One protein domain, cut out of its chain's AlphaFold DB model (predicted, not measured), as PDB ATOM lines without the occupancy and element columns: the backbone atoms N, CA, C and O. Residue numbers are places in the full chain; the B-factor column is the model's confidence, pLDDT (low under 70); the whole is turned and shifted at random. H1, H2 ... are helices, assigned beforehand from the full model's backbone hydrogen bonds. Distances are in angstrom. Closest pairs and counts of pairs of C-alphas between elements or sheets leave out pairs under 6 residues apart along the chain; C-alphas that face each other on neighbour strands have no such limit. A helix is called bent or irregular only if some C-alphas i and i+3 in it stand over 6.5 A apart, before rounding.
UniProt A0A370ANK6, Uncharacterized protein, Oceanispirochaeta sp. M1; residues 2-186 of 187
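AT A GLANCE: This is residues 2 to 186 of the 187 residues of an uncharacterized protein of Oceanispirochaeta sp. M1 (UniProt A0A370ANK6). A long helix, H5, runs through the middle of a helical body, with H1 and H6 packed along one side of it and H8 along another. Beyond the core, H2 forms an outlying layer over the end-to-end pair H3 and H4, H7 crosses one end of H5, and the small H9 folds back near H5 and H8. The printed part has 185 residues with nine named helices, H1 to H9 in order, and no named strand; the class is all helix. It is compact, with a radius of gyration of the C-alphas of 17.0 A and spans of 49 by 37 by 32 A.

IN THESE COORDINATES: H1, residues 2 to 27, begins with C-alpha 2 at (-10.418, 12.673, 38.111) and is 38.3 A long. H2, residues 34 to 58, is 36.6 A long, with a kink of 26 degrees near residue 52. H3 is residues 62 to 71 and H4 residues 74 to 80. H5, residues 85 to 113, is 41.8 A long, from C-alpha 85 at (20.001, 40.402, 26.330). H6, residues 120 to 139, is 28.6 A long and irregular: C-alphas 131 and 134 are 7.2 A apart, with a kink of 44 degrees near residue 133. H7 is residues 141 to 152. H8, residues 157 to 175, is 27.9 A long and only just irregular: C-alphas 159 and 162 are 6.6 A apart. H9, residues 180 to 184, ends with C-alpha 184 at (10.539, 12.984, 11.139).

HOW THE PARTS SIT: H5 is the hub, touching five helices. H1, H5 and H6 are an up and down bundle, each running against the one before it. H5 and H6 form a hairpin at a steep tilt of 39 degrees; their closest C-alphas, Phe 106 and Val 122, are 4.7 A apart. H1 touches H6, C-alphas 12 and 123 being closest at 5.1 A. H1, with residues 16 to 27 alone, touches H5, closest at C-alphas 20 and 95, 6.4 A. H8 touches H5 the same way at a shallow tilt of 23 degrees, closest at C-alphas 97 and 166, 5.0 A. H7, with residues 148 to 152 alone, touches H5, closest at C-alphas 87 and 148, 5.5 A. H4 touches H5, closest at C-alphas 78 and 88, 6.4 A. H2 touches H4, closest at C-alphas 40 and 76, 5.5 A, and forms a hairpin with H3, closest at C-alphas 48 and 69, 5.8 A; H2 and H5 are apart. H9 is close to H5 but not clearly touching, C-alphas 105 and 183 being 7.8 A apart. Every O i to N i+4 pair is within hydrogen-bond range in H1, H3, H4, H5 and H7, against 19 of 21 in H2, 14 of 16 in H6, 12 of 15 in H8 and 0 of 1 in H9, where 2 of 2 O i to N i+3 pairs are.

THE WHOLE: The two C-alphas farthest apart, Leu 2 and Gln 153, are 52.4 A apart. The printed part has no cut and no long link. Its mean pLDDT is 84.5; residue 2, residues 154 to 158 and residues 175 to 186 are under 70.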
ATOM      1  N   LEU A   2     -10.514  11.244  38.454       65.00
ATOM      2  CA  LEU A   2     -10.418  12.673  38.111       65.00
ATOM      3  C   LEU A   2      -9.290  13.397  38.880       65.00
ATOM      4  O   LEU A   2      -8.559  14.197  38.300       65.00
ATOM      5  N   ASP A   3      -9.101  13.061  40.159       71.94
ATOM      6  CA  ASP A   3      -8.054  13.668  40.997       71.94
ATOM      7  C   ASP A   3      -6.641  13.262  40.570       71.94
ATOM      8  O   ASP A   3      -5.736  14.093  40.571       71.94
ATOM      9  N   SER A   4      -6.465  12.016  40.118       71.75
ATOM     10  CA  SER A   4      -5.187  11.529  39.587       71.75
ATOM     11  C   SER A   4      -4.803  12.213  38.272       71.75
ATOM     12  O   SER A   4      -3.630  12.451  38.023       71.75
ATOM     13  N   ILE A   5      -5.776  12.584  37.435       77.75
ATOM     14  CA  ILE A   5      -5.508  13.314  36.185       77.75
ATOM     15  C   ILE A   5      -5.070  14.750  36.490       77.75
ATOM     16  O   ILE A   5      -4.092  15.243  35.927       77.75
ATOM     17  N   LYS A   6      -5.768  15.420  37.416       79.88
ATOM     18  CA  LYS A   6      -5.416  16.782  37.841       79.88
ATOM     19  C   LYS A   6      -4.035  16.832  38.493       79.88
ATOM     20  O   LYS A   6      -3.269  17.751  38.203       79.88
ATOM     21  N   SER A   7      -3.705  15.850  39.333       80.94
ATOM     22  CA  SER A   7      -2.404  15.792  40.003       80.94
ATOM     23  C   SER A   7      -1.257  15.555  39.018       80.94
ATOM     24  O   SER A   7      -0.281  16.300  39.060       80.94
ATOM     25  N   VAL A   8      -1.389  14.606  38.081       83.19
ATOM     26  CA  VAL A   8      -0.372  14.342  37.044       83.19
ATOM     27  C   VAL A   8      -0.162  15.564  36.153       83.19
ATOM     28  O   VAL A   8       0.976  15.925  35.850       83.19
ATOM     29  N   TYR A   9      -1.241  16.250  35.775       81.06
ATOM     30  CA  TYR A   9      -1.156  17.467  34.975       81.06
ATOM     31  C   TYR A   9      -0.419  18.600  35.701       81.06
ATOM     32  O   TYR A   9       0.474  19.226  35.124       81.06
ATOM     33  N   PHE A  10      -0.765  18.851  36.967       80.69
ATOM     34  CA  PHE A  10      -0.100  19.870  37.779       80.69
ATOM     35  C   PHE A  10       1.380  19.536  37.983       80.69
ATOM     36  O   PHE A  10       2.237  20.382  37.737       80.69
ATOM     37  N   LEU A  11       1.681  18.283  38.336       86.50
ATOM     38  CA  LEU A  11       3.046  17.817  38.551       86.50
ATOM     39  C   LEU A  11       3.894  17.961  37.284       86.50
ATOM     40  O   LEU A  11       4.999  18.488  37.357       86.50
ATOM     41  N   SER A  12       3.357  17.588  36.118       85.25
ATOM     42  CA  SER A  12       4.051  17.742  34.832       85.25
ATOM     43  C   SER A  12       4.424  19.203  34.564       85.25
ATOM     44  O   SER A  12       5.547  19.493  34.168       85.25
ATOM     45  N   LYS A  13       3.510  20.149  34.826       83.06
ATOM     46  CA  LYS A  13       3.795  21.584  34.668       83.06
ATOM     47  C   LYS A  13       4.849  22.090  35.647       83.06
ATOM     48  O   LYS A  13       5.688  22.903  35.271       83.06
ATOM     49  N   SER A  14       4.800  21.634  36.897       84.88
ATOM     50  CA  SER A  14       5.789  22.007  37.909       84.88
ATOM     51  C   SER A  14       7.179  21.486  37.554       84.88
ATOM     52  O   SER A  14       8.136  22.251  37.623       84.88
ATOM     53  N   VAL A  15       7.284  20.220  37.138       89.25
ATOM     54  CA  VAL A  15       8.550  19.600  36.724       89.25
ATOM     55  C   VAL A  15       9.131  20.332  35.513       89.25
ATOM     56  O   VAL A  15      10.263  20.797  35.593       89.25
ATOM     57  N   PHE A  16       8.316  20.571  34.479       88.75
ATOM     58  CA  PHE A  16       8.704  21.350  33.299       88.75
ATOM     59  C   PHE A  16       9.303  22.716  33.679       88.75
ATOM     60  O   PHE A  16      10.357  23.115  33.184       88.75
ATOM     61  N   LEU A  17       8.650  23.452  34.589       87.62
ATOM     62  CA  LEU A  17       9.144  24.760  35.019       87.62
ATOM     63  C   LEU A  17      10.464  24.646  35.796       87.62
ATOM     64  O   LEU A  17      11.380  25.435  35.572       87.62
ATOM     65  N   ILE A  18      10.559  23.678  36.710       90.31
ATOM     66  CA  ILE A  18      11.758  23.446  37.522       90.31
ATOM     67  C   ILE A  18      12.950  23.098  36.626       90.31
ATOM     68  O   ILE A  18      14.023  23.669  36.811       90.31
ATOM     69  N   GLU A  19      12.766  22.231  35.632       91.62
ATOM     70  CA  GLU A  19      13.797  21.876  34.647       91.62
ATOM     71  C   GLU A  19      14.304  23.098  33.898       91.62
ATOM     72  O   GLU A  19      15.510  23.344  33.868       91.62
ATOM     73  N   ASN A  20      13.385  23.909  33.371       92.12
ATOM     74  CA  ASN A  20      13.726  25.125  32.644       92.12
ATOM     75  C   ASN A  20      14.522  26.100  33.523       92.12
ATOM     76  O   ASN A  20      15.527  26.661  33.084       92.12
ATOM     77  N   ILE A  21      14.126  26.265  34.789       92.94
ATOM     78  CA  ILE A  21      14.869  27.088  35.750       92.94
ATOM     79  C   ILE A  21      16.268  26.502  35.982       92.94
ATOM     80  O   ILE A  21      17.250  27.233  35.877       92.94
ATOM     81  N   ILE A  22      16.396  25.202  36.262       94.06
ATOM     82  CA  ILE A  22      17.701  24.571  36.513       94.06
ATOM     83  C   ILE A  22      18.613  24.699  35.287       94.06
ATOM     84  O   ILE A  22      19.784  25.048  35.439       94.06
ATOM     85  N   LEU A  23      18.090  24.473  34.082       93.88
ATOM     86  CA  LEU A  23      18.828  24.619  32.827       93.88
ATOM     87  C   LEU A  23      19.326  26.055  32.623       93.88
ATOM     88  O   LEU A  23      20.486  26.244  32.248       93.88
ATOM     89  N   LEU A  24      18.523  27.069  32.965       94.81
ATOM     90  CA  LEU A  24      18.978  28.463  32.952       94.81
ATOM     91  C   LEU A  24      20.174  28.667  33.893       94.81
ATOM     92  O   LEU A  24      21.167  29.253  33.479       94.81
ATOM     93  N   TYR A  25      20.143  28.127  35.116       94.44
ATOM     94  CA  TYR A  25      21.281  28.205  36.051       94.44
ATOM     95  C   TYR A  25      22.490  27.345  35.650       94.44
ATOM     96  O   TYR A  25      23.596  27.560  36.153       94.44
ATOM     97  N   ILE A  26      22.310  26.347  34.782       94.12
ATOM     98  CA  ILE A  26      23.421  25.565  34.226       94.12
ATOM     99  C   ILE A  26      24.196  26.397  33.196       94.12
ATOM    100  O   ILE A  26      25.435  26.354  33.200       94.12
ATOM    101  N   PHE A  27      23.482  27.130  32.337       93.69
ATOM    102  CA  PHE A  27      24.058  27.833  31.186       93.69
ATOM    103  C   PHE A  27      24.352  29.315  31.421       93.69
ATOM    104  O   PHE A  27      25.279  29.835  30.807       93.69
ATOM    105  N   LEU A  28      23.607  29.982  32.300       94.00
ATOM    106  CA  LEU A  28      23.741  31.406  32.590       94.00
ATOM    107  C   LEU A  28      24.256  31.634  34.011       94.00
ATOM    108  O   LEU A  28      23.968  30.876  34.940       94.00
ATOM    109  N   GLU A  29      24.995  32.722  34.202       93.88
ATOM    110  CA  GLU A  29      25.555  33.082  35.495       93.88
ATOM    111  C   GLU A  29      24.698  34.149  36.196       93.88
ATOM    112  O   GLU A  29      24.516  35.266  35.690       93.88
ATOM    113  N   PRO A  30      24.148  33.852  37.387       94.06
ATOM    114  CA  PRO A  30      23.310  34.802  38.100       94.06
ATOM    115  C   PRO A  30      24.140  35.973  38.642       94.06
ATOM    116  O   PRO A  30      25.189  35.782  39.254       94.06
ATOM    117  N   ARG A  31      23.632  37.201  38.483       94.00
ATOM    118  CA  ARG A  31      24.254  38.428  39.022       94.00
ATOM    119  C   ARG A  31      23.622  38.901  40.328       94.00
ATOM    120  O   ARG A  31      24.256  39.594  41.119       94.00
ATOM    121  N   ARG A  32      22.329  38.629  40.509       92.81
ATOM    122  CA  ARG A  32      21.512  39.186  41.599       92.81
ATOM    123  C   ARG A  32      21.605  38.339  42.868       92.81
ATOM    124  O   ARG A  32      22.013  37.184  42.812       92.81
ATOM    125  N   SER A  33      21.206  38.891  44.016       95.12
ATOM    126  CA  SER A  33      21.146  38.134  45.274       95.12
ATOM    127  C   SER A  33      20.135  36.983  45.184       95.12
ATOM    128  O   SER A  33      19.143  37.079  44.463       95.12
ATOM    129  N   ARG A  34      20.350  35.902  45.948       93.00
ATOM    130  CA  ARG A  34      19.429  34.746  45.969       93.00
ATOM    131  C   ARG A  34      17.997  35.146  46.336       93.00
ATOM    132  O   ARG A  34      17.053  34.640  45.745       93.00
ATOM    133  N   VAL A  35      17.841  36.099  47.258       94.38
ATOM    134  CA  VAL A  35      16.528  36.630  47.654       94.38
ATOM    135  C   VAL A  35      15.830  37.293  46.467       94.38
ATOM    136  O   VAL A  35      14.675  36.990  46.193       94.38
ATOM    137  N   PHE A  36      16.540  38.137  45.710       95.12
ATOM    138  CA  PHE A  36      15.980  38.772  44.516       95.12
ATOM    139  C   PHE A  36      15.586  37.740  43.452       95.12
ATOM    140  O   PHE A  36      14.524  37.858  42.852       95.12
ATOM    141  N   GLN A  37      16.420  36.719  43.238       93.62
ATOM    142  CA  GLN A  37      16.139  35.641  42.284       93.62
ATOM    143  C   GLN A  37      14.833  34.915  42.622       93.62
ATOM    144  O   GLN A  37      13.963  34.777  41.766       93.62
ATOM    145  N   VAL A  38      14.679  34.496  43.882       92.94
ATOM    146  CA  VAL A  38      13.471  33.811  44.364       92.94
ATOM    147  C   VAL A  38      12.247  34.715  44.220       92.94
ATOM    148  O   VAL A  38      11.237  34.286  43.665       92.94
ATOM    149  N   LEU A  39      12.345  35.981  44.640       94.81
ATOM    150  CA  LEU A  39      11.244  36.940  44.518       94.81
ATOM    151  C   LEU A  39      10.840  37.191  43.061       94.81
ATOM    152  O   LEU A  39       9.650  37.274  42.778       94.81
ATOM    153  N   ALA A  40      11.794  37.269  42.132       93.88
ATOM    154  CA  ALA A  40      11.502  37.470  40.716       93.88
ATOM    155  C   ALA A  40      10.733  36.285  40.109       93.88
ATOM    156  O   ALA A  40       9.775  36.496  39.367       93.88
ATOM    157  N   TYR A  41      11.096  35.044  40.456       92.56
ATOM    158  CA  TYR A  41      10.351  33.862  40.012       92.56
ATOM    159  C   TYR A  41       8.975  33.742  40.678       92.56
ATOM    160  O   TYR A  41       8.010  33.400  39.998       92.56
ATOM    161  N   ILE A  42       8.847  34.078  41.969       91.69
ATOM    162  CA  ILE A  42       7.546  34.132  42.659       91.69
ATOM    163  C   ILE A  42       6.641  35.189  42.017       91.69
ATOM    164  O   ILE A  42       5.471  34.919  41.751       91.69
ATOM    165  N   ALA A  43       7.179  36.375  41.727       92.94
ATOM    166  CA  ALA A  43       6.442  37.436  41.055       92.94
ATOM    167  C   ALA A  43       5.989  36.991  39.658       92.94
ATOM    168  O   ALA A  43       4.812  37.116  39.342       92.94
ATOM    169  N   ALA A  44       6.881  36.392  38.860       92.50
ATOM    170  CA  ALA A  44       6.535  35.860  37.542       92.50
ATOM    171  C   ALA A  44       5.442  34.782  37.619       92.50
ATOM    172  O   ALA A  44       4.507  34.796  36.818       92.50
ATOM    173  N   TRP A  45       5.509  33.887  38.608       89.12
ATOM    174  CA  TRP A  45       4.468  32.891  38.859       89.12
ATOM    175  C   TRP A  45       3.122  33.543  39.189       89.12
ATOM    176  O   TRP A  45       2.103  33.194  38.595       89.12
ATOM    177  N   PHE A  46       3.109  34.527  40.092       90.81
ATOM    178  CA  PHE A  46       1.894  35.252  40.459       90.81
ATOM    179  C   PHE A  46       1.295  36.008  39.266       90.81
ATOM    180  O   PHE A  46       0.097  35.904  39.003       90.81
ATOM    181  N   THR A  47       2.124  36.699  38.480       91.31
ATOM    182  CA  THR A  47       1.694  37.356  37.238       91.31
ATOM    183  C   THR A  47       1.116  36.348  36.251       91.31
ATOM    184  O   THR A  47       0.065  36.598  35.669       91.31
ATOM    185  N   THR A  48       1.754  35.189  36.098       89.69
ATOM    186  CA  THR A  48       1.277  34.108  35.228       89.69
ATOM    187  C   THR A  48      -0.086  33.586  35.681       89.69
ATOM    188  O   THR A  48      -0.973  33.387  34.856       89.69
ATOM    189  N   PHE A  49      -0.289  33.413  36.988       87.19
ATOM    190  CA  PHE A  49      -1.563  32.987  37.565       87.19
ATOM    191  C   PHE A  49      -2.691  34.007  37.324       87.19
ATOM    192  O   PHE A  49      -3.801  33.634  36.932       87.19
ATOM    193  N   LEU A  50      -2.400  35.301  37.496       88.69
ATOM    194  CA  LEU A  50      -3.353  36.371  37.189       88.69
ATOM    195  C   LEU A  50      -3.690  36.414  35.695       88.69
ATOM    196  O   LEU A  50      -4.863  36.440  35.327       88.69
ATOM    197  N   MET A  51      -2.672  36.356  34.833       88.06
ATOM    198  CA  MET A  51      -2.856  36.348  33.380       88.06
ATOM    199  C   MET A  51      -3.635  35.123  32.915       88.06
ATOM    200  O   MET A  51      -4.487  35.248  32.044       88.06
ATOM    201  N   HIS A  52      -3.411  33.957  33.522       86.06
ATOM    202  CA  HIS A  52      -4.195  32.761  33.237       86.06
ATOM    203  C   HIS A  52      -5.683  32.990  33.513       86.06
ATOM    204  O   HIS A  52      -6.504  32.703  32.647       86.06
ATOM    205  N   SER A  53      -6.024  33.564  34.670       83.62
ATOM    206  CA  SER A  53      -7.416  33.871  35.031       83.62
ATOM    207  C   SER A  53      -8.072  34.854  34.054       83.62
ATOM    208  O   SER A  53      -9.225  34.667  33.676       83.62
ATOM    209  N   LEU A  54      -7.333  35.874  33.601       85.06
ATOM    210  CA  LEU A  54      -7.830  36.849  32.626       85.06
ATOM    211  C   LEU A  54      -8.027  36.218  31.242       85.06
ATOM    212  O   LEU A  54      -9.071  36.392  30.612       85.06
ATOM    213  N   LEU A  55      -7.035  35.456  30.782       83.44
ATOM    214  CA  LEU A  55      -7.014  34.864  29.446       83.44
ATOM    215  C   LEU A  55      -7.936  33.646  29.309       83.44
ATOM    216  O   LEU A  55      -8.340  33.319  28.195       83.44
ATOM    217  N   TYR A  56      -8.310  33.003  30.419       77.25
ATOM    218  CA  TYR A  56      -9.254  31.882  30.423       77.25
ATOM    219  C   TYR A  56     -10.597  32.253  29.777       77.25
ATOM    220  O   TYR A  56     -11.221  31.431  29.112       77.25
ATOM    221  N   SER A  57     -11.009  33.518  29.903       79.19
ATOM    222  CA  SER A  57     -12.249  34.032  29.311       79.19
ATOM    223  C   SER A  57     -12.260  34.045  27.774       79.19
ATOM    224  O   SER A  57     -13.332  34.044  27.176       79.19
ATOM    225  N   PHE A  58     -11.093  33.998  27.125       79.94
ATOM    226  CA  PHE A  58     -10.961  34.093  25.667       79.94
ATOM    227  C   PHE A  58     -10.993  32.736  24.944       79.94
ATOM    228  O   PHE A  58     -10.836  32.699  23.727       79.94
ATOM    229  N   ASN A  59     -11.193  31.627  25.670       78.69
ATOM    230  CA  ASN A  59     -11.329  30.269  25.118       78.69
ATOM    231  C   ASN A  59     -10.196  29.867  24.142       78.69
ATOM    232  O   ASN A  59     -10.421  29.200  23.132       78.69
ATOM    233  N   LEU A  60      -8.972  30.321  24.432       78.50
ATOM    234  CA  LEU A  60      -7.776  30.023  23.644       78.50
ATOM    235  C   LEU A  60      -7.401  28.539  23.737       78.50
ATOM    236  O   LEU A  60      -7.691  27.872  24.733       78.50
ATOM    237  N   ASP A  61      -6.673  28.043  22.731       78.69
ATOM    238  CA  ASP A  61      -6.084  26.705  22.797       78.69
ATOM    239  C   ASP A  61      -5.223  26.563  24.077       78.69
ATOM    240  O   ASP A  61      -4.351  27.406  24.326       78.69
ATOM    241  N   PRO A  62      -5.422  25.514  24.901       77.94
ATOM    242  CA  PRO A  62      -4.699  25.353  26.164       77.94
ATOM    243  C   PRO A  62      -3.172  25.290  26.017       77.94
ATOM    244  O   PRO A  62      -2.446  25.667  26.944       77.94
ATOM    245  N   SER A  63      -2.677  24.820  24.868       76.44
ATOM    246  CA  SER A  63      -1.248  24.769  24.552       76.44
ATOM    247  C   SER A  63      -0.734  26.170  24.232       76.44
ATOM    248  O   SER A  63       0.266  26.584  24.814       76.44
ATOM    249  N   LEU A  64      -1.469  26.951  23.425       79.88
ATOM    250  CA  LEU A  64      -1.148  28.362  23.150       79.88
ATOM    251  C   LEU A  64      -1.065  29.169  24.430       79.88
ATOM    252  O   LEU A  64      -0.093  29.884  24.662       79.88
ATOM    253  N   LEU A  65      -2.081  29.017  25.275       83.69
ATOM    254  CA  LEU A  65      -2.137  29.698  26.553       83.69
ATOM    255  C   LEU A  65      -0.920  29.332  27.408       83.69
ATOM    256  O   LEU A  65      -0.292  30.212  27.984       83.69
ATOM    257  N   SER A  66      -0.538  28.052  27.440       82.62
ATOM    258  CA  SER A  66       0.642  27.594  28.181       82.62
ATOM    259  C   SER A  66       1.950  28.168  27.621       82.62
ATOM    260  O   SER A  66       2.823  28.526  28.406       82.62
ATOM    261  N   TYR A  67       2.082  28.324  26.302       83.81
ATOM    262  CA  TYR A  67       3.266  28.915  25.666       83.81
ATOM    263  C   TYR A  67       3.387  30.424  25.892       83.81
ATOM    264  O   TYR A  67       4.473  30.912  26.215       83.81
ATOM    265  N   ILE A  68       2.278  31.162  25.782       84.75
ATOM    266  CA  ILE A  68       2.236  32.604  26.073       84.75
ATOM    267  C   ILE A  68       2.609  32.843  27.537       84.75
ATOM    268  O   ILE A  68       3.491  33.642  27.841       84.75
ATOM    269  N   LEU A  69       1.965  32.105  28.442       87.94
ATOM    270  CA  LEU A  69       2.214  32.194  29.876       87.94
ATOM    271  C   LEU A  69       3.639  31.755  30.239       87.94
ATOM    272  O   LEU A  69       4.298  32.421  31.029       87.94
ATOM    273  N   GLY A  70       4.150  30.686  29.627       86.00
ATOM    274  CA  GLY A  70       5.527  30.230  29.814       86.00
ATOM    275  C   GLY A  70       6.560  31.257  29.347       86.00
ATOM    276  O   GLY A  70       7.565  31.468  30.020       86.00
ATOM    277  N   SER A  71       6.274  31.987  28.266       89.06
ATOM    278  CA  SER A  71       7.150  33.055  27.767       89.06
ATOM    279  C   SER A  71       7.301  34.220  28.756       89.06
ATOM    280  O   SER A  71       8.309  34.924  28.713       89.06
ATOM    281  N   LEU A  72       6.378  34.403  29.712       90.56
ATOM    282  CA  LEU A  72       6.533  35.400  30.785       90.56
ATOM    283  C   LEU A  72       7.738  35.104  31.693       90.56
ATOM    284  O   LEU A  72       8.303  36.030  32.277       90.56
ATOM    285  N   PHE A  73       8.200  33.849  31.764       90.19
ATOM    286  CA  PHE A  73       9.423  33.481  32.488       90.19
ATOM    287  C   PHE A  73      10.712  33.977  31.810       90.19
ATOM    288  O   PHE A  73      11.796  33.910  32.404       90.19
ATOM    289  N   LEU A  74      10.617  34.580  30.623       93.00
ATOM    290  CA  LEU A  74      11.718  35.342  30.046       93.00
ATOM    291  C   LEU A  74      12.050  36.578  30.902       93.00
ATOM    292  O   LEU A  74      13.218  36.937  31.029       93.00
ATOM    293  N   VAL A  75      11.055  37.197  31.551       92.88
ATOM    294  CA  VAL A  75      11.246  38.389  32.398       92.88
ATOM    295  C   VAL A  75      12.235  38.135  33.544       92.88
ATOM    296  O   VAL A  75      13.250  38.836  33.603       92.88
ATOM    297  N   PRO A  76      12.034  37.143  34.440       91.94
ATOM    298  CA  PRO A  76      13.016  36.857  35.482       91.94
ATOM    299  C   PRO A  76      14.375  36.459  34.893       91.94
ATOM    300  O   PRO A  76      15.403  36.874  35.426       91.94
ATOM    301  N   SER A  77      14.405  35.761  33.752       91.88
ATOM    302  CA  SER A  77      15.652  35.409  33.060       91.88
ATOM    303  C   SER A  77      16.450  36.657  32.641       91.88
ATOM    304  O   SER A  77      17.653  36.752  32.885       91.88
ATOM    305  N   ILE A  78      15.782  37.677  32.097       93.81
ATOM    306  CA  ILE A  78      16.411  38.956  31.734       93.81
ATOM    307  C   ILE A  78      16.988  39.674  32.962       93.81
ATOM    308  O   ILE A  78      18.100  40.212  32.893       93.81
ATOM    309  N   LEU A  79      16.259  39.667  34.081       94.44
ATOM    310  CA  LEU A  79      16.592  40.436  35.286       94.44
ATOM    311  C   LEU A  79      17.698  39.808  36.152       94.44
ATOM    312  O   LEU A  79      18.451  40.536  36.811       94.44
ATOM    313  N   ILE A  80      17.772  38.475  36.190       95.56
ATOM    314  CA  ILE A  80      18.619  37.716  37.124       95.56
ATOM    315  C   ILE A  80      20.047  37.534  36.607       95.56
ATOM    316  O   ILE A  80      21.008  37.697  37.371       95.56
ATOM    317  N   PHE A  81      20.183  37.163  35.338       95.81
ATOM    318  CA  PHE A  81      21.439  36.683  34.767       95.81
ATOM    319  C   PHE A  81      22.320  37.835  34.265       95.81
ATOM    320  O   PHE A  81      21.833  38.940  34.002       95.81
ATOM    321  N   LYS A  82      23.638  37.631  34.197       93.56
ATOM    322  CA  LYS A  82      24.601  38.710  33.910       93.56
ATOM    323  C   LYS A  82      24.831  38.953  32.416       93.56
ATOM    324  O   LYS A  82      25.303  40.027  32.061       93.56
ATOM    325  N   GLU A  83      24.516  37.966  31.589       92.25
ATOM    326  CA  GLU A  83      24.795  37.915  30.157       92.25
ATOM    327  C   GLU A  83      24.046  39.009  29.376       92.25
ATOM    328  O   GLU A  83      23.147  39.691  29.895       92.25
ATOM    329  N   THR A  84      24.406  39.182  28.105       91.19
ATOM    330  CA  THR A  84      23.713  40.110  27.209       91.19
ATOM    331  C   THR A  84      22.257  39.697  27.000       91.19
ATOM    332  O   THR A  84      21.867  38.539  27.156       91.19
ATOM    333  N   PHE A  85      21.412  40.664  26.635       89.06
ATOM    334  CA  PHE A  85      20.001  40.402  26.330       89.06
ATOM    335  C   PHE A  85      19.837  39.328  25.242       89.06
ATOM    336  O   PHE A  85      18.976  38.458  25.347       89.06
ATOM    337  N   GLN A  86      20.722  39.353  24.242       88.06
ATOM    338  CA  GLN A  86      20.762  38.399  23.139       88.06
ATOM    339  C   GLN A  86      21.044  36.971  23.615       88.06
ATOM    340  O   GLN A  86      20.268  36.064  23.317       88.06
ATOM    341  N   ALA A  87      22.095  36.782  24.416       89.25
ATOM    342  CA  ALA A  87      22.437  35.486  24.992       89.25
ATOM    343  C   ALA A  87      21.303  34.920  25.861       89.25
ATOM    344  O   ALA A  87      20.988  33.734  25.786       89.25
ATOM    345  N   LYS A  88      20.633  35.774  26.644       92.62
ATOM    346  CA  LYS A  88      19.508  35.354  27.491       92.62
ATOM    347  C   LYS A  88      18.307  34.886  26.682       92.62
ATOM    348  O   LYS A  88      17.746  33.847  27.009       92.62
ATOM    349  N   ILE A  89      17.931  35.618  25.632       91.00
ATOM    350  CA  ILE A  89      16.873  35.191  24.705       91.00
ATOM    351  C   ILE A  89      17.255  33.866  24.055       91.00
ATOM    352  O   ILE A  89      16.433  32.951  24.020       91.00
ATOM    353  N   PHE A  90      18.497  33.756  23.579       90.69
ATOM    354  CA  PHE A  90      18.967  32.552  22.911       90.69
ATOM    355  C   PHE A  90      18.840  31.327  23.817       90.69
ATOM    356  O   PHE A  90      18.174  30.356  23.461       90.69
ATOM    357  N   VAL A  91      19.423  31.401  25.016       92.69
ATOM    358  CA  VAL A  91      19.410  30.295  25.975       92.69
ATOM    359  C   VAL A  91      17.988  29.993  26.440       92.69
ATOM    360  O   VAL A  91      17.619  28.824  26.499       92.69
ATOM    361  N   PHE A  92      17.171  31.015  26.713       94.19
ATOM    362  CA  PHE A  92      15.782  30.823  27.130       94.19
ATOM    363  C   PHE A  92      14.985  30.026  26.095       94.19
ATOM    364  O   PHE A  92      14.437  28.980  26.428       94.19
ATOM    365  N   TYR A  93      14.956  30.470  24.835       91.31
ATOM    366  CA  TYR A  93      14.170  29.791  23.803       91.31
ATOM    367  C   TYR A  93      14.772  28.455  23.370       91.31
ATOM    368  O   TYR A  93      14.020  27.558  23.005       91.31
ATOM    369  N   MET A  94      16.094  28.280  23.449       91.12
ATOM    370  CA  MET A  94      16.734  26.984  23.217       91.12
ATOM    371  C   MET A  94      16.298  25.954  24.268       91.12
ATOM    372  O   MET A  94      15.868  24.864  23.900       91.12
ATOM    373  N   ILE A  95      16.367  26.300  25.561       92.81
ATOM    374  CA  ILE A  95      15.905  25.427  26.653       92.81
ATOM    375  C   ILE A  95      14.414  25.133  26.485       92.81
ATOM    376  O   ILE A  95      14.006  23.976  26.478       92.81
ATOM    377  N   PHE A  96      13.611  26.180  26.293       89.62
ATOM    378  CA  PHE A  96      12.163  26.055  26.192       89.62
ATOM    379  C   PHE A  96      11.753  25.178  24.999       89.62
ATOM    380  O   PHE A  96      10.853  24.352  25.126       89.62
ATOM    381  N   SER A  97      12.470  25.287  23.873       87.25
ATOM    382  CA  SER A  97      12.301  24.414  22.704       87.25
ATOM    383  C   SER A  97      12.666  22.960  23.001       87.25
ATOM    384  O   SER A  97      11.928  22.061  22.610       87.25
ATOM    385  N   LEU A  98      13.775  22.712  23.702       87.38
ATOM    386  CA  LEU A  98      14.217  21.356  24.041       87.38
ATOM    387  C   LEU A  98      13.192  20.640  24.930       87.38
ATOM    388  O   LEU A  98      12.727  19.552  24.586       87.38
ATOM    389  N   THR A  99      12.785  21.273  26.029       88.69
ATOM    390  CA  THR A  99      11.797  20.692  26.946       88.69
ATOM    391  C   THR A  99      10.428  20.568  26.262       88.69
ATOM    392  O   THR A  99       9.697  19.601  26.478       88.69
ATOM    393  N   GLN A 100      10.065  21.496  25.366       85.56
ATOM    394  CA  GLN A 100       8.851  21.378  24.552       85.56
ATOM    395  C   GLN A 100       8.909  20.199  23.577       85.56
ATOM    396  O   GLN A 100       7.903  19.510  23.415       85.56
ATOM    397  N   LEU A 101      10.051  19.952  22.936       84.88
ATOM    398  CA  LEU A 101      10.237  18.802  22.058       84.88
ATOM    399  C   LEU A 101      10.020  17.500  22.837       84.88
ATOM    400  O   LEU A 101       9.239  16.656  22.404       84.88
ATOM    401  N   ILE A 102      10.619  17.375  24.025       87.75
ATOM    402  CA  ILE A 102      10.413  16.225  24.917       87.75
ATOM    403  C   ILE A 102       8.931  16.101  25.287       87.75
ATOM    404  O   ILE A 102       8.326  15.043  25.101       87.75
ATOM    405  N   TYR A 103       8.296  17.197  25.707       86.31
ATOM    406  CA  TYR A 103       6.868  17.216  26.021       86.31
ATOM    407  C   TYR A 103       5.996  16.736  24.846       86.31
ATOM    408  O   TYR A 103       5.035  15.986  25.046       86.31
ATOM    409  N   LEU A 104       6.314  17.154  23.617       83.44
ATOM    410  CA  LEU A 104       5.585  16.773  22.407       83.44
ATOM    411  C   LEU A 104       5.801  15.306  22.048       83.44
ATOM    412  O   LEU A 104       4.813  14.615  21.793       83.44
ATOM    413  N   ILE A 105       7.043  14.821  22.082       85.56
ATOM    414  CA  ILE A 105       7.382  13.415  21.828       85.56
ATOM    415  C   ILE A 105       6.582  12.513  22.766       85.56
ATOM    416  O   ILE A 105       5.865  11.617  22.325       85.56
ATOM    417  N   PHE A 106       6.632  12.795  24.066       87.75
ATOM    418  CA  PHE A 106       5.928  11.971  25.036       87.75
ATOM    419  C   PHE A 106       4.413  12.184  25.015       87.75
ATOM    420  O   PHE A 106       3.684  11.258  25.349       87.75
ATOM    421  N   THR A 107       3.908  13.339  24.563       85.06
ATOM    422  CA  THR A 107       2.465  13.516  24.317       85.06
ATOM    423  C   THR A 107       1.992  12.636  23.159       85.06
ATOM    424  O   THR A 107       0.908  12.068  23.248       85.06
ATOM    425  N   HIS A 108       2.798  12.473  22.105       81.69
ATOM    426  CA  HIS A 108       2.485  11.543  21.017       81.69
ATOM    427  C   HIS A 108       2.479  10.092  21.506       81.69
ATOM    428  O   HIS A 108       1.540   9.356  21.211       81.69
ATOM    429  N   ILE A 109       3.488   9.692  22.287       84.69
ATOM    430  CA  ILE A 109       3.557   8.348  22.882       84.69
ATOM    431  C   ILE A 109       2.341   8.097  23.782       84.69
ATOM    432  O   ILE A 109       1.706   7.050  23.681       84.69
ATOM    433  N   ASP A 110       1.987   9.071  24.626       85.31
ATOM    434  CA  ASP A 110       0.816   9.006  25.502       85.31
ATOM    435  C   ASP A 110      -0.478   8.842  24.697       85.31
ATOM    436  O   ASP A 110      -1.293   7.981  25.012       85.31
ATOM    437  N   TYR A 111      -0.637   9.589  23.601       83.06
ATOM    438  CA  TYR A 111      -1.792   9.447  22.716       83.06
ATOM    439  C   TYR A 111      -1.850   8.066  22.043       83.06
ATOM    440  O   TYR A 111      -2.910   7.444  22.020       83.06
ATOM    441  N   PHE A 112      -0.719   7.572  21.531       83.00
ATOM    442  CA  PHE A 112      -0.640   6.292  20.822       83.00
ATOM    443  C   PHE A 112      -0.896   5.089  21.738       83.00
ATOM    444  O   PHE A 112      -1.618   4.168  21.366       83.00
ATOM    445  N   LEU A 113      -0.317   5.095  22.943       86.69
ATOM    446  CA  LEU A 113      -0.466   4.005  23.911       86.69
ATOM    447  C   LEU A 113      -1.761   4.097  24.724       86.69
ATOM    448  O   LEU A 113      -2.142   3.111  25.350       86.69
ATOM    449  N   SER A 114      -2.422   5.259  24.718       84.19
ATOM    450  CA  SER A 114      -3.696   5.525  25.395       84.19
ATOM    451  C   SER A 114      -3.739   4.982  26.838       84.19
ATOM    452  O   SER A 114      -4.556   4.117  27.168       84.19
ATOM    453  N   PRO A 115      -2.827   5.429  27.725       83.38
ATOM    454  CA  PRO A 115      -2.772   4.925  29.090       83.38
ATOM    455  C   PRO A 115      -4.048   5.270  29.863       83.38
ATOM    456  O   PRO A 115      -4.697   6.289  29.626       83.38
ATOM    457  N   ALA A 116      -4.351   4.465  30.885       81.94
ATOM    458  CA  ALA A 116      -5.505   4.683  31.763       81.94
ATOM    459  C   ALA A 116      -5.500   6.062  32.457       81.94
ATOM    460  O   ALA A 116      -6.558   6.583  32.812       81.94
ATOM    461  N   VAL A 117      -4.318   6.656  32.655       80.00
ATOM    462  CA  VAL A 117      -4.155   8.028  33.145       80.00
ATOM    463  C   VAL A 117      -3.448   8.848  32.059       80.00
ATOM    464  O   VAL A 117      -2.265   8.611  31.805       80.00
ATOM    465  N   PRO A 118      -4.136   9.810  31.422       81.88
ATOM    466  CA  PRO A 118      -3.529  10.709  30.447       81.88
ATOM    467  C   PRO A 118      -2.326  11.465  31.019       81.88
ATOM    468  O   PRO A 118      -2.309  11.812  32.201       81.88
ATOM    469  N   LYS A 119      -1.361  11.788  30.154       83.56
ATOM    470  CA  LYS A 119      -0.120  12.523  30.460       83.56
ATOM    471  C   LYS A 119       0.871  11.774  31.357       83.56
ATOM    472  O   LYS A 119       1.867  12.364  31.774       83.56
ATOM    473  N   THR A 120       0.665  10.485  31.606       86.44
ATOM    474  CA  THR A 120       1.606   9.676  32.395       86.44
ATOM    475  C   THR A 120       2.959   9.571  31.700       86.44
ATOM    476  O   THR A 120       3.995   9.763  32.336       86.44
ATOM    477  N   PHE A 121       2.971   9.339  30.385       89.50
ATOM    478  CA  PHE A 121       4.227   9.252  29.639       89.50
ATOM    479  C   PHE A 121       4.891  10.618  29.479       89.50
ATOM    480  O   PHE A 121       6.112  10.702  29.498       89.50
ATOM    481  N   VAL A 122       4.106  11.696  29.414       89.00
ATOM    482  CA  VAL A 122       4.634  13.070  29.434       89.00
ATOM    483  C   VAL A 122       5.407  13.340  30.717       89.00
ATOM    484  O   VAL A 122       6.541  13.802  30.658       89.00
ATOM    485  N   LEU A 123       4.825  13.002  31.869       89.88
ATOM    486  CA  LEU A 123       5.509  13.130  33.150       89.88
ATOM    487  C   LEU A 123       6.787  12.280  33.196       89.88
ATOM    488  O   LEU A 123       7.814  12.761  33.664       89.88
ATOM    489  N   ALA A 124       6.737  11.042  32.697       90.44
ATOM    490  CA  ALA A 124       7.915  10.180  32.627       90.44
ATOM    491  C   ALA A 124       9.027  10.798  31.763       90.44
ATOM    492  O   ALA A 124      10.185  10.789  32.170       90.44
ATOM    493  N   GLY A 125       8.673  11.377  30.614       91.50
ATOM    494  CA  GLY A 125       9.606  12.072  29.730       91.50
ATOM    495  C   GLY A 125      10.303  13.254  30.391       91.50
ATOM    496  O   GLY A 125      11.522  13.360  30.305       91.50
ATOM    497  N   LEU A 126       9.546  14.084  31.110       92.25
ATOM    498  CA  LEU A 126      10.112  15.187  31.885       92.25
ATOM    499  C   LEU A 126      11.034  14.647  32.990       92.25
ATOM    500  O   LEU A 126      12.208  14.971  33.035       92.25
ATOM    501  N   ILE A 127      10.596  13.674  33.797       93.06
ATOM    502  CA  ILE A 127      11.462  13.069  34.831       93.06
ATOM    503  C   ILE A 127      12.776  12.511  34.245       93.06
ATOM    504  O   ILE A 127      13.829  12.620  34.881       93.06
ATOM    505  N   LEU A 128      12.740  11.932  33.041       93.06
ATOM    506  CA  LEU A 128      13.944  11.494  32.330       93.06
ATOM    507  C   LEU A 128      14.844  12.674  31.930       93.06
ATOM    508  O   LEU A 128      16.060  12.582  32.098       93.06
ATOM    509  N   GLU A 129      14.274  13.782  31.453       92.44
ATOM    510  CA  GLU A 129      15.002  15.032  31.196       92.44
ATOM    511  C   GLU A 129      15.660  15.569  32.474       92.44
ATOM    512  O   GLU A 129      16.868  15.829  32.483       92.44
ATOM    513  N   LEU A 130      14.913  15.637  33.582       91.81
ATOM    514  CA  LEU A 130      15.425  16.028  34.896       91.81
ATOM    515  C   LEU A 130      16.617  15.157  35.324       91.81
ATOM    516  O   LEU A 130      17.636  15.670  35.798       91.81
ATOM    517  N   ALA A 131      16.518  13.839  35.130       92.19
ATOM    518  CA  ALA A 131      17.590  12.893  35.429       92.19
ATOM    519  C   ALA A 131      18.808  13.060  34.500       92.19
ATOM    520  O   ALA A 131      19.937  12.767  34.902       92.19
ATOM    521  N   ALA A 132      18.606  13.566  33.280       92.25
ATOM    522  CA  ALA A 132      19.662  13.829  32.308       92.25
ATOM    523  C   ALA A 132      20.400  15.163  32.542       92.25
ATOM    524  O   ALA A 132      21.501  15.349  32.014       92.25
ATOM    525  N   LEU A 133      19.873  16.077  33.368       92.25
ATOM    526  CA  LEU A 133      20.479  17.395  33.619       92.25
ATOM    527  C   LEU A 133      21.965  17.372  34.030       92.25
ATOM    528  O   LEU A 133      22.716  18.232  33.555       92.25
ATOM    529  N   PRO A 134      22.462  16.426  34.855       91.94
ATOM    530  CA  PRO A 134      23.892  16.333  35.151       91.94
ATOM    531  C   PRO A 134      24.744  16.078  33.900       91.94
ATOM    532  O   PRO A 134      25.832  16.644  33.769       91.94
ATOM    533  N   PHE A 135      24.244  15.269  32.963       91.50
ATOM    534  CA  PHE A 135      24.907  15.007  31.685       91.50
ATOM    535  C   PHE A 135      24.855  16.237  30.780       91.50
ATOM    536  O   PHE A 135      25.885  16.620  30.224       91.50
ATOM    537  N   VAL A 136      23.708  16.918  30.714       90.75
ATOM    538  CA  VAL A 136      23.565  18.191  29.988       90.75
ATOM    539  C   VAL A 136      24.572  19.218  30.510       90.75
ATOM    540  O   VAL A 136      25.323  19.806  29.733       90.75
ATOM    541  N   LYS A 137      24.690  19.374  31.833       91.25
ATOM    542  CA  LYS A 137      25.691  20.254  32.449       91.25
ATOM    543  C   LYS A 137      27.121  19.868  32.071       91.25
ATOM    544  O   LYS A 137      27.948  20.753  31.868       91.25
ATOM    545  N   ARG A 138      27.433  18.571  32.014       92.31
ATOM    546  CA  ARG A 138      28.785  18.086  31.710       92.31
ATOM    547  C   ARG A 138      29.173  18.320  30.250       92.31
ATOM    548  O   ARG A 138      30.303  18.722  30.002       92.31
ATOM    549  N   TYR A 139      28.260  18.069  29.314       91.75
ATOM    550  CA  TYR A 139      28.582  18.042  27.885       91.75
ATOM    551  C   TYR A 139      28.161  19.301  27.127       91.75
ATOM    552  O   TYR A 139      28.875  19.732  26.232       91.75
ATOM    553  N   MET A 140      27.048  19.930  27.504       89.56
ATOM    554  CA  MET A 140      26.479  21.058  26.754       89.56
ATOM    555  C   MET A 140      26.903  22.420  27.298       89.56
ATOM    556  O   MET A 140      26.816  23.420  26.589       89.56
ATOM    557  N   LYS A 141      27.413  22.486  28.535       89.75
ATOM    558  CA  LYS A 141      27.793  23.767  29.146       89.75
ATOM    559  C   LYS A 141      28.901  24.493  28.380       89.75
ATOM    560  O   LYS A 141      28.794  25.702  28.205       89.75
ATOM    561  N   SER A 142      29.951  23.789  27.945       89.38
ATOM    562  CA  SER A 142      31.047  24.429  27.196       89.38
ATOM    563  C   SER A 142      30.592  24.896  25.809       89.38
ATOM    564  O   SER A 142      30.708  26.091  25.559       89.38
ATOM    565  N   PRO A 143      29.974  24.041  24.963       89.00
ATOM    566  CA  PRO A 143      29.495  24.473  23.649       89.00
ATOM    567  C   PRO A 143      28.548  25.677  23.710       89.00
ATOM    568  O   PRO A 143      28.677  26.612  22.927       89.00
ATOM    569  N   ILE A 144      27.616  25.697  24.670       87.75
ATOM    570  CA  ILE A 144      26.677  26.817  24.816       87.75
ATOM    571  C   ILE A 144      27.394  28.088  25.271       87.75
ATOM    572  O   ILE A 144      27.064  29.171  24.796       87.75
ATOM    573  N   LYS A 145      28.403  27.980  26.140       89.19
ATOM    574  CA  LYS A 145      29.222  29.130  26.535       89.19
ATOM    575  C   LYS A 145      29.984  29.719  25.345       89.19
ATOM    576  O   LYS A 145      30.065  30.940  25.236       89.19
ATOM    577  N   ASP A 146      30.487  28.877  24.448       87.75
ATOM    578  CA  ASP A 146      31.171  29.325  23.232       87.75
ATOM    579  C   ASP A 146      30.196  30.054  22.291       87.75
ATOM    580  O   ASP A 146      30.505  31.138  21.798       87.75
ATOM    581  N   ILE A 147      28.972  29.531  22.127       85.12
ATOM    582  CA  ILE A 147      27.901  30.194  21.363       85.12
ATOM    583  C   ILE A 147      27.531  31.548  21.982       85.12
ATOM    584  O   ILE A 147      27.396  32.533  21.257       85.12
ATOM    585  N   ILE A 148      27.403  31.629  23.311       87.56
ATOM    586  CA  ILE A 148      27.170  32.897  24.020       87.56
ATOM    587  C   ILE A 148      28.305  33.887  23.730       87.56
ATOM    588  O   ILE A 148      28.034  35.046  23.424       87.56
ATOM    589  N   GLY A 149      29.560  33.430  23.741       84.81
ATOM    590  CA  GLY A 149      30.715  34.260  23.391       84.81
ATOM    591  C   GLY A 149      30.661  34.808  21.960       84.81
ATOM    592  O   GLY A 149      31.019  35.961  21.738       84.81
ATOM    593  N   ILE A 150      30.171  34.021  20.996       82.25
ATOM    594  CA  ILE A 150      29.960  34.462  19.604       82.25
ATOM    595  C   ILE A 150      28.793  35.456  19.507       82.25
ATOM    596  O   ILE A 150      28.871  36.437  18.769       82.25
ATOM    597  N   LEU A 151      27.711  35.233  20.256       80.69
ATOM    598  CA  LEU A 151      26.566  36.148  20.312       80.69
ATOM    599  C   LEU A 151      26.954  37.512  20.888       80.69
ATOM    600  O   LEU A 151      26.536  38.546  20.369       80.69
ATOM    601  N   ASP A 152      27.815  37.526  21.905       75.50
ATOM    602  CA  ASP A 152      28.336  38.759  22.498       75.50
ATOM    603  C   ASP A 152      29.184  39.580  21.501       75.50
ATOM    604  O   ASP A 152      29.322  40.796  21.653       75.50
ATOM    605  N   GLN A 153      29.659  38.971  20.406       78.12
ATOM    606  CA  GLN A 153      30.310  39.664  19.283       78.12
ATOM    607  C   GLN A 153      29.314  40.349  18.318       78.12
ATOM    608  O   GLN A 153      29.712  40.793  17.246       78.12
ATOM    609  N   HIS A 154      28.041  40.504  18.712       65.12
ATOM    610  CA  HIS A 154      26.988  41.275  18.026       65.12
ATOM    611  C   HIS A 154      26.468  40.685  16.700       65.12
ATOM    612  O   HIS A 154      25.907  41.406  15.872       65.12
ATOM    613  N   ASN A 155      26.540  39.363  16.516       66.81
ATOM    614  CA  ASN A 155      25.863  38.697  15.400       66.81
ATOM    615  C   ASN A 155      24.365  38.493  15.698       66.81
ATOM    616  O   ASN A 155      23.924  37.419  16.115       66.81
ATOM    617  N   THR A 156      23.569  39.534  15.446       65.88
ATOM    618  CA  THR A 156      22.114  39.582  15.697       65.88
ATOM    619  C   THR A 156      21.310  38.503  14.969       65.88
ATOM    620  O   THR A 156      20.199  38.192  15.383       65.88
ATOM    621  N   SER A 157      21.834  37.893  13.905       65.81
ATOM    622  CA  SER A 157      21.133  36.828  13.176       65.81
ATOM    623  C   SER A 157      20.926  35.562  14.018       65.81
ATOM    624  O   SER A 157      19.939  34.852  13.831       65.81
ATOM    625  N   PHE A 158      21.813  35.287  14.980       67.31
ATOM    626  CA  PHE A 158      21.760  34.061  15.784       67.31
ATOM    627  C   PHE A 158      20.746  34.115  16.939       67.31
ATOM    628  O   PHE A 158      20.374  33.066  17.460       67.31
ATOM    629  N   THR A 159      20.230  35.291  17.320       70.00
ATOM    630  CA  THR A 159      19.161  35.383  18.336       70.00
ATOM    631  C   THR A 159      17.797  34.951  17.819       70.00
ATOM    632  O   THR A 159      16.962  34.514  18.609       70.00
ATOM    633  N   LEU A 160      17.560  35.053  16.511       77.88
ATOM    634  CA  LEU A 160      16.282  34.678  15.906       77.88
ATOM    635  C   LEU A 160      16.123  33.162  15.776       77.88
ATOM    636  O   LEU A 160      15.010  32.657  15.883       77.88
ATOM    637  N   PHE A 161      17.221  32.428  15.593       79.00
ATOM    638  CA  PHE A 161      17.196  30.981  15.377       79.00
ATOM    639  C   PHE A 161      16.418  30.183  16.450       79.00
ATOM    640  O   PHE A 161      15.515  29.424  16.081       79.00
ATOM    641  N   PRO A 162      16.675  30.346  17.765       80.12
ATOM    642  CA  PRO A 162      15.934  29.601  18.785       80.12
ATOM    643  C   PRO A 162      14.474  30.054  18.907       80.12
ATOM    644  O   PRO A 162      13.619  29.240  19.236       80.12
ATOM    645  N   ILE A 163      14.158  31.314  18.582       84.31
ATOM    646  CA  ILE A 163      12.769  31.797  18.536       84.31
ATOM    647  C   ILE A 163      12.018  31.118  17.389       84.31
ATOM    648  O   ILE A 163      10.908  30.630  17.578       84.31
ATOM    649  N   LEU A 164      12.621  31.053  16.200       83.81
ATOM    650  CA  LEU A 164      12.026  30.389  15.040       83.81
ATOM    651  C   LEU A 164      11.838  28.889  15.290       83.81
ATOM    652  O   LEU A 164      10.777  28.353  14.982       83.81
ATOM    653  N   SER A 165      12.825  28.239  15.913       79.50
ATOM    654  CA  SER A 165      12.731  26.832  16.328       79.50
ATOM    655  C   SER A 165      11.567  26.619  17.301       79.50
ATOM    656  O   SER A 165      10.741  25.732  17.101       79.50
ATOM    657  N   PHE A 166      11.434  27.494  18.299       82.50
ATOM    658  CA  PHE A 166      10.317  27.474  19.239       82.50
ATOM    659  C   PHE A 166       8.955  27.662  18.550       82.50
ATOM    660  O   PHE A 166       8.004  26.928  18.832       82.50
ATOM    661  N   LEU A 167       8.839  28.627  17.633       83.88
ATOM    662  CA  LEU A 167       7.599  28.885  16.894       83.88
ATOM    663  C   LEU A 167       7.213  27.693  16.011       83.88
ATOM    664  O   LEU A 167       6.039  27.324  15.965       83.88
ATOM    665  N   LEU A 168       8.192  27.055  15.368       81.88
ATOM    666  CA  LEU A 168       7.989  25.835  14.592       81.88
ATOM    667  C   LEU A 168       7.465  24.692  15.475       81.88
ATOM    668  O   LEU A 168       6.421  24.122  15.164       81.88
ATOM    669  N   LEU A 169       8.105  24.407  16.615       77.75
ATOM    670  CA  LEU A 169       7.629  23.393  17.571       77.75
ATOM    671  C   LEU A 169       6.218  23.693  18.086       77.75
ATOM    672  O   LEU A 169       5.376  22.805  18.230       77.75
ATOM    673  N   THR A 170       5.941  24.968  18.335       75.94
ATOM    674  CA  THR A 170       4.634  25.447  18.783       75.94
ATOM    675  C   THR A 170       3.569  25.246  17.706       75.94
ATOM    676  O   THR A 170       2.460  24.816  18.017       75.94
ATOM    677  N   SER A 171       3.908  25.448  16.430       80.31
ATOM    678  CA  SER A 171       3.007  25.152  15.311       80.31
ATOM    679  C   SER A 171       2.618  23.671  15.240       80.31
ATOM    680  O   SER A 171       1.438  23.362  15.061       80.31
ATOM    681  N   TYR A 172       3.559  22.753  15.487       74.62
ATOM    682  CA  TYR A 172       3.270  21.316  15.510       74.62
ATOM    683  C   TYR A 172       2.350  20.926  16.670       74.62
ATOM    684  O   TYR A 172       1.458  20.093  16.500       74.62
ATOM    685  N   ALA A 173       2.495  21.577  17.827       70.88
ATOM    686  CA  ALA A 173       1.579  21.396  18.951       70.88
ATOM    687  C   ALA A 173       0.125  21.755  18.582       70.88
ATOM    688  O   ALA A 173      -0.810  21.087  19.029       70.88
ATOM    689  N   PHE A 174      -0.079  22.778  17.741       71.44
ATOM    690  CA  PHE A 174      -1.415  23.204  17.306       71.44
ATOM    691  C   PHE A 174      -2.047  22.323  16.256       71.44
ATOM    692  O   PHE A 174      -3.267  22.164  16.257       71.44
ATOM    693  N   GLN A 175      -1.244  21.767  15.355       69.00
ATOM    694  CA  GLN A 175      -1.788  20.975  14.263       69.00
ATOM    695  C   GLN A 175      -2.514  19.724  14.776       69.00
ATOM    696  O   GLN A 175      -3.378  19.221  14.061       69.00
ATOM    697  N   ARG A 176      -2.211  19.243  16.002       63.75
ATOM    698  CA  ARG A 176      -2.828  18.070  16.673       63.75
ATOM    699  C   ARG A 176      -2.922  16.818  15.784       63.75
ATOM    700  O   ARG A 176      -3.631  15.866  16.099       63.75
ATOM    701  N   THR A 177      -2.203  16.813  14.671       57.50
ATOM    702  CA  THR A 177      -2.088  15.720  13.725       57.50
ATOM    703  C   THR A 177      -0.894  14.915  14.192       57.50
ATOM    704  O   THR A 177       0.242  15.131  13.775       57.50
ATOM    705  N   TYR A 178      -1.167  14.008  15.131       60.19
ATOM    706  CA  TYR A 178      -0.191  13.096  15.728       60.19
ATOM    707  C   TYR A 178       0.243  12.001  14.728       60.19
ATOM    708  O   TYR A 178       0.220  10.811  15.037       60.19
ATOM    709  N   LEU A 179       0.571  12.391  13.492       60.97
ATOM    710  CA  LEU A 179       1.061  11.509  12.440       60.97
ATOM    711  C   LEU A 179       2.556  11.255  12.639       60.97
ATOM    712  O   LEU A 179       3.324  12.156  12.969       60.97
ATOM    713  N   LEU A 180       2.985  10.023  12.363       55.69
ATOM    714  CA  LEU A 180       4.383   9.610  12.500       55.69
ATOM    715  C   LEU A 180       5.327  10.419  11.587       55.69
ATOM    716  O   LEU A 180       6.482  10.641  11.930       55.69
ATOM    717  N   SER A 181       4.824  10.924  10.455       56.81
ATOM    718  CA  SER A 181       5.567  11.808   9.545       56.81
ATOM    719  C   SER A 181       5.937  13.150  10.179       56.81
ATOM    720  O   SER A 181       7.010  13.671   9.899       56.81
ATOM    721  N   THR A 182       5.092  13.684  11.067       55.91
ATOM    722  CA  THR A 182       5.351  14.930  11.807       55.91
ATOM    723  C   THR A 182       6.545  14.770  12.758       55.91
ATOM    724  O   THR A 182       7.244  15.735  13.058       55.91
ATOM    725  N   PHE A 183       6.827  13.533  13.186       52.22
ATOM    726  CA  PHE A 183       7.973  13.173  14.024       52.22
ATOM    727  C   PHE A 183       9.308  13.263  13.271       52.22
ATOM    728  O   PHE A 183      10.301  13.693  13.845       52.22
ATOM    729  N   ILE A 184       9.329  12.915  11.979       53.47
ATOM    730  CA  ILE A 184      10.539  12.984  11.139       53.47
ATOM    731  C   ILE A 184      10.983  14.436  10.951       53.47
ATOM    732  O   ILE A 184      12.169  14.713  10.907       53.47
ATOM    733  N   THR A 185      10.037  15.371  10.877       51.09
ATOM    734  CA  THR A 185      10.327  16.810  10.794       51.09
ATOM    735  C   THR A 185      10.706  17.455  12.131       51.09
ATOM    736  O   THR A 185      11.111  18.615  12.141       51.09
ATOM    737  N   LEU A 186      10.523  16.746  13.252       46.28
ATOM    738  CA  LEU A 186      10.854  17.205  14.608       46.28
ATOM    739  C   LEU A 186      12.253  16.753  15.076       46.28
ATOM    740  O   LEU A 186      12.765  17.332  16.035       46.28
TER     741      LEU A 186